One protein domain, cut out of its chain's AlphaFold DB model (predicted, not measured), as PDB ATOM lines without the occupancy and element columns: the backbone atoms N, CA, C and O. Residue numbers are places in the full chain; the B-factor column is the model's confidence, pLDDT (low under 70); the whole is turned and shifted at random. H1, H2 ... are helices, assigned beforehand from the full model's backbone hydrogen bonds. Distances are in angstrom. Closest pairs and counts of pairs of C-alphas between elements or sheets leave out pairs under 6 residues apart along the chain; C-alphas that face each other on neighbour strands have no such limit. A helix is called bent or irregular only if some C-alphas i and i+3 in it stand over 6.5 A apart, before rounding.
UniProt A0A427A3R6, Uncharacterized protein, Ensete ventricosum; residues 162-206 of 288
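What this domain is: This is residues 162 to 206 of the 288 residues of an uncharacterized protein of Ensete ventricosum (UniProt A0A427A3R6). One long helix, H2, kinked near one end, makes most of the length of a rod. The short helix H1 sets off at an angle at its first end, and an unnamed tail, residues 199 to 206, hooks back at its other end. The printed part has 45 residues, with two named helices in the order H1, H2 and no named strand; its class is all helix. It is extended, with a radius of gyration of the C-alphas of 16.8 A and spans of 50 by 14 by 12 A.

How they stand to each other: Begin with H2, residues 169 to 198, and look near residue 191, where it has a kink of 43 degrees. There H2 is irregular, but only just: C-alphas 190 and 193 are 6.7 A apart. Now go back to H1, residues 162 to 167, which is joined to H2 by a tight link of one residue, Ser 168. The two helices are close but not clearly touching; their closest C-alphas, those of Met 165 and Phe 171, are 7.4 A apart. They run the same way at a steep tilt of 50 degrees. In H1 every O i to N i+4 pair is within hydrogen-bond range; in H2, 23 of 26 are.

Where its parts are: Find C-alpha 169 at (-119.972, 457.092, 15.074); from there H2 runs 39.2 A to C-alpha 198 at (-104.351, 462.039, -20.503). H1 begins at C-alpha 162, at (-133.495, 457.371, 16.993), and is 8.6 A long.

The domain as a whole: The two C-alphas farthest apart, those of Ala 162 and Ser 201, are 51.2 A from each other. Residues 162 to 191 stand free, and so do residues 197 to 202. The printed part has no cut. Its mean pLDDT is 77.8, and residues 193 to 206 are under 70.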
ATOM      1  N   ALA A 162    -133.807 457.574  18.405       83.81
ATOM      2  CA  ALA A 162    -133.495 457.371  16.993       83.81
ATOM      3  C   ALA A 162    -132.426 458.361  16.508       83.81
ATOM      4  O   ALA A 162    -131.552 457.998  15.715       83.81
ATOM      5  N   VAL A 163    -132.462 459.599  17.012       84.00
ATOM      6  CA  VAL A 163    -131.438 460.614  16.730       84.00
ATOM      7  C   VAL A 163    -130.086 460.196  17.310       84.00
ATOM      8  O   VAL A 163    -129.073 460.337  16.628       84.00
ATOM      9  N   ASP A 164    -130.057 459.619  18.511       84.56
ATOM     10  CA  ASP A 164    -128.814 459.162  19.140       84.56
ATOM     11  C   ASP A 164    -128.196 457.975  18.378       84.56
ATOM     12  O   ASP A 164    -126.993 457.957  18.102       84.56
ATOM     13  N   MET A 165    -129.030 457.047  17.892       83.38
ATOM     14  CA  MET A 165    -128.583 455.964  17.005       83.38
ATOM     15  C   MET A 165    -128.017 456.485  15.674       83.38
ATOM     16  O   MET A 165    -126.964 456.023  15.228       83.38
ATOM     17  N   LEU A 166    -128.666 457.478  15.057       80.06
ATOM     18  CA  LEU A 166    -128.178 458.137  13.836       80.06
ATOM     19  C   LEU A 166    -126.884 458.931  14.072       80.06
ATOM     20  O   LEU A 166    -126.064 459.066  13.158       80.06
ATOM     21  N   CYS A 167    -126.686 459.451  15.284       79.50
ATOM     22  CA  CYS A 167    -125.481 460.170  15.692       79.50
ATOM     23  C   CYS A 167    -124.338 459.249  16.150       79.50
ATOM     24  O   CYS A 167    -123.225 459.740  16.363       79.50
ATOM     25  N   SER A 168    -124.558 457.934  16.242       89.50
ATOM     26  CA  SER A 168    -123.495 456.986  16.571       89.50
ATOM     27  C   SER A 168    -122.402 456.984  15.498       89.50
ATOM     28  O   SER A 168    -122.645 456.806  14.300       89.50
ATOM     29  N   LEU A 169    -121.152 457.137  15.942       79.12
ATOM     30  CA  LEU A 169    -119.972 457.092  15.074       79.12
ATOM     31  C   LEU A 169    -119.843 455.749  14.341       79.12
ATOM     32  O   LEU A 169    -119.291 455.702  13.242       79.12
ATOM     33  N   GLU A 170    -120.370 454.665  14.912       85.56
ATOM     34  CA  GLU A 170    -120.368 453.344  14.280       85.56
ATOM     35  C   GLU A 170    -121.285 453.301  13.056       85.56
ATOM     36  O   GLU A 170    -120.888 452.783  12.006       85.56
ATOM     37  N   PHE A 171    -122.463 453.927  13.157       83.94
ATOM     38  CA  PHE A 171    -123.395 454.067  12.042       83.94
ATOM     39  C   PHE A 171    -122.775 454.897  10.920       83.94
ATOM     40  O   PHE A 171    -122.782 454.475   9.767       83.94
ATOM     41  N   TRP A 172    -122.140 456.024  11.249       85.44
ATOM     42  CA  TRP A 172    -121.445 456.853  10.258       85.44
ATOM     43  C   TRP A 172    -120.270 456.131   9.605       85.44
ATOM     44  O   TRP A 172    -120.067 456.242   8.393       85.44
ATOM     45  N   ARG A 173    -119.513 455.341  10.369       85.38
ATOM     46  CA  ARG A 173    -118.400 454.560   9.823       85.38
ATOM     47  C   ARG A 173    -118.885 453.486   8.851       85.38
ATOM     48  O   ARG A 173    -118.219 453.228   7.853       85.38
ATOM     49  N   MET A 174    -120.046 452.888   9.100       87.00
ATOM     50  CA  MET A 174    -120.645 451.925   8.178       87.00
ATOM     51  C   MET A 174    -121.310 452.613   6.986       87.00
ATOM     52  O   MET A 174    -120.984 452.306   5.848       87.00
ATOM     53  N   ALA A 175    -122.187 453.587   7.213       86.94
ATOM     54  CA  ALA A 175    -122.960 454.227   6.155       86.94
ATOM     55  C   ALA A 175    -122.090 455.101   5.237       86.94
ATOM     56  O   ALA A 175    -122.187 455.016   4.012       86.94
ATOM     57  N   VAL A 176    -121.207 455.926   5.803       87.81
ATOM     58  CA  VAL A 176    -120.452 456.924   5.031       87.81
ATOM     59  C   VAL A 176    -119.134 456.371   4.515       87.81
ATOM     60  O   VAL A 176    -118.820 456.559   3.341       87.81
ATOM     61  N   CYS A 177    -118.354 455.643   5.322       84.00
ATOM     62  CA  CYS A 177    -117.078 455.132   4.811       84.00
ATOM     63  C   CYS A 177    -117.278 454.064   3.726       84.00
ATOM     64  O   CYS A 177    -116.483 454.016   2.787       84.00
ATOM     65  N   TRP A 178    -118.340 453.255   3.798       87.81
ATOM     66  CA  TRP A 178    -118.611 452.249   2.766       87.81
ATOM     67  C   TRP A 178    -119.103 452.880   1.470       87.81
ATOM     68  O   TRP A 178    -118.603 452.535   0.399       87.81
ATOM     69  N   THR A 179    -120.030 453.838   1.546       90.75
ATOM     70  CA  THR A 179    -120.516 454.544   0.352       90.75
ATOM     71  C   THR A 179    -119.401 455.344  -0.308       90.75
ATOM     72  O   THR A 179    -119.254 455.271  -1.526       90.75
ATOM     73  N   LEU A 180    -118.544 456.015   0.467       87.06
ATOM     74  CA  LEU A 180    -117.365 456.698  -0.070       87.06
ATOM     75  C   LEU A 180    -116.340 455.725  -0.660       87.06
ATOM     76  O   LEU A 180    -115.755 456.034  -1.694       87.06
ATOM     77  N   SER A 181    -116.129 454.554  -0.053       88.38
ATOM     78  CA  SER A 181    -115.232 453.526  -0.600       88.38
ATOM     79  C   SER A 181    -115.748 452.987  -1.939       88.38
ATOM     80  O   SER A 181    -114.999 452.933  -2.918       88.38
ATOM     81  N   LEU A 182    -117.047 452.680  -2.021       86.38
ATOM     82  CA  LEU A 182    -117.698 452.235  -3.254       86.38
ATOM     83  C   LEU A 182    -117.687 453.321  -4.329       86.38
ATOM     84  O   LEU A 182    -117.360 453.032  -5.482       86.38
ATOM     85  N   LEU A 183    -118.003 454.563  -3.956       91.88
ATOM     86  CA  LEU A 183    -117.986 455.704  -4.864       91.88
ATOM     87  C   LEU A 183    -116.571 455.968  -5.377       91.88
ATOM     88  O   LEU A 183    -116.384 456.160  -6.574       91.88
ATOM     89  N   TYR A 184    -115.565 455.912  -4.503       88.00
ATOM     90  CA  TYR A 184    -114.165 456.048  -4.890       88.00
ATOM     91  C   TYR A 184    -113.745 454.945  -5.860       88.00
ATOM     92  O   TYR A 184    -113.148 455.242  -6.890       88.00
ATOM     93  N   SER A 185    -114.110 453.689  -5.588       85.44
ATOM     94  CA  SER A 185    -113.832 452.573  -6.497       85.44
ATOM     95  C   SER A 185    -114.497 452.774  -7.863       85.44
ATOM     96  O   SER A 185    -113.878 452.511  -8.894       85.44
ATOM     97  N   HIS A 186    -115.736 453.268  -7.897       86.75
ATOM     98  CA  HIS A 186    -116.449 453.538  -9.146       86.75
ATOM     99  C   HIS A 186    -115.832 454.698  -9.920       86.75
ATOM    100  O   HIS A 186    -115.582 454.569 -11.117       86.75
ATOM    101  N   LEU A 187    -115.535 455.810  -9.247       86.50
ATOM    102  CA  LEU A 187    -114.848 456.941  -9.861       86.50
ATOM    103  C   LEU A 187    -113.472 456.518 -10.371       86.50
ATOM    104  O   LEU A 187    -113.125 456.858 -11.494       86.50
ATOM    105  N   TYR A 188    -112.724 455.718  -9.613       84.38
ATOM    106  CA  TYR A 188    -111.437 455.192 -10.053       84.38
ATOM    107  C   TYR A 188    -111.586 454.329 -11.308       84.38
ATOM    108  O   TYR A 188    -110.858 454.544 -12.265       84.38
ATOM    109  N   LEU A 189    -112.559 453.418 -11.375       81.88
ATOM    110  CA  LEU A 189    -112.780 452.582 -12.563       81.88
ATOM    111  C   LEU A 189    -113.280 453.371 -13.784       81.88
ATOM    112  O   LEU A 189    -112.926 453.037 -14.915       81.88
ATOM    113  N   LEU A 190    -114.084 454.416 -13.576       83.12
ATOM    114  CA  LEU A 190    -114.604 455.266 -14.651       83.12
ATOM    115  C   LEU A 190    -113.558 456.263 -15.160       83.12
ATOM    116  O   LEU A 190    -113.495 456.536 -16.362       83.12
ATOM    117  N   LEU A 191    -112.731 456.799 -14.262       78.81
ATOM    118  CA  LEU A 191    -111.704 457.776 -14.600       78.81
ATOM    119  C   LEU A 191    -110.378 457.119 -14.975       78.81
ATOM    120  O   LEU A 191    -109.654 457.716 -15.762       78.81
ATOM    121  N   ALA A 192    -110.055 455.908 -14.508       71.06
ATOM    122  CA  ALA A 192    -108.787 455.242 -14.821       71.06
ATOM    123  C   ALA A 192    -108.509 455.148 -16.335       71.06
ATOM    124  O   ALA A 192    -107.411 455.528 -16.731       71.06
ATOM    125  N   PRO A 193    -109.467 454.765 -17.208       68.19
ATOM    126  CA  PRO A 193    -109.238 454.727 -18.654       68.19
ATOM    127  C   PRO A 193    -109.024 456.114 -19.278       68.19
ATOM    128  O   PRO A 193    -108.303 456.248 -20.265       68.19
ATOM    129  N   ARG A 194    -109.662 457.154 -18.722       68.00
ATOM    130  CA  ARG A 194    -109.557 458.534 -19.224       68.00
ATOM    131  C   ARG A 194    -108.288 459.224 -18.730       68.00
ATOM    132  O   ARG A 194    -107.621 459.901 -19.502       68.00
ATOM    133  N   LEU A 195    -107.914 459.001 -17.475       66.19
ATOM    134  CA  LEU A 195    -106.679 459.502 -16.882       66.19
ATOM    135  C   LEU A 195    -105.452 458.800 -17.465       66.19
ATOM    136  O   LEU A 195    -104.449 459.466 -17.693       66.19
ATOM    137  N   SER A 196    -105.537 457.505 -17.796       64.75
ATOM    138  CA  SER A 196    -104.454 456.818 -18.514       64.75
ATOM    139  C   SER A 196    -104.236 457.364 -19.927       64.75
ATOM    140  O   SER A 196    -103.119 457.311 -20.428       64.75
ATOM    141  N   ALA A 197    -105.288 457.890 -20.568       66.25
ATOM    142  CA  ALA A 197    -105.175 458.523 -21.880       66.25
ATOM    143  C   ALA A 197    -104.571 459.936 -21.798       66.25
ATOM    144  O   ALA A 197    -103.858 460.346 -22.706       66.25
ATOM    145  N   LEU A 198    -104.836 460.668 -20.709       69.56
ATOM    146  CA  LEU A 198    -104.351 462.039 -20.503       69.56
ATOM    147  C   LEU A 198    -102.943 462.104 -19.890       69.56
ATOM    148  O   LEU A 198    -102.191 463.024 -20.193       69.56
ATOM    149  N   PHE A 199    -102.570 461.138 -19.048       63.81
ATOM    150  CA  PHE A 199    -101.285 461.116 -18.341       63.81
ATOM    151  C   PHE A 199    -100.612 459.736 -18.411       63.81
ATOM    152  O   PHE A 199    -100.409 459.089 -17.376       63.81
ATOM    153  N   PRO A 200    -100.230 459.273 -19.616       61.28
ATOM    154  CA  PRO A 200     -99.588 457.969 -19.802       61.28
ATOM    155  C   PRO A 200     -98.268 457.831 -19.022       61.28
ATOM    156  O   PRO A 200     -97.910 456.732 -18.608       61.28
ATOM    157  N   SER A 201     -97.574 458.941 -18.757       57.41
ATOM    158  CA  SER A 201     -96.256 458.949 -18.107       57.41
ATOM    159  C   SER A 201     -96.291 458.952 -16.569       57.41
ATOM    160  O   SER A 201     -95.264 458.700 -15.948       57.41
ATOM    161  N   LEU A 202     -97.436 459.245 -15.936       58.53
ATOM    162  CA  LEU A 202     -97.526 459.503 -14.483       58.53
ATOM    163  C   LEU A 202     -98.158 458.358 -13.677       58.53
ATOM    164  O   LEU A 202     -97.884 458.237 -12.485       58.53
ATOM    165  N   LEU A 203     -98.997 457.520 -14.300       58.91
ATOM    166  CA  LEU A 203     -99.713 456.434 -13.611       58.91
ATOM    167  C   LEU A 203     -99.102 455.037 -13.805       58.91
ATOM    168  O   LEU A 203     -99.637 454.063 -13.281       58.91
ATOM    169  N   GLY A 204     -97.950 454.942 -14.473       56.97
ATOM    170  CA  GLY A 204     -97.268 453.670 -14.688       56.97
ATOM    171  C   GLY A 204     -98.016 452.740 -15.653       56.97
ATOM    172  O   GLY A 204     -99.132 453.037 -16.089       56.97
ATOM    173  N   PRO A 205     -97.379 451.624 -16.049       54.34
ATOM    174  CA  PRO A 205     -97.942 450.697 -17.017       54.34
ATOM    175  C   PRO A 205     -99.315 450.224 -16.543       54.34
ATOM    176  O   PRO A 205     -99.493 449.850 -15.385       54.34
ATOM    177  N   THR A 206    -100.282 450.285 -17.462       56.50
ATOM    178  CA  THR A 206    -101.651 449.803 -17.250       56.50
ATOM    179  C   THR A 206    -101.646 448.485 -16.470       56.50
ATOM    180  O   THR A 206    -100.819 447.617 -16.771       56.50
TER     181      THR A 206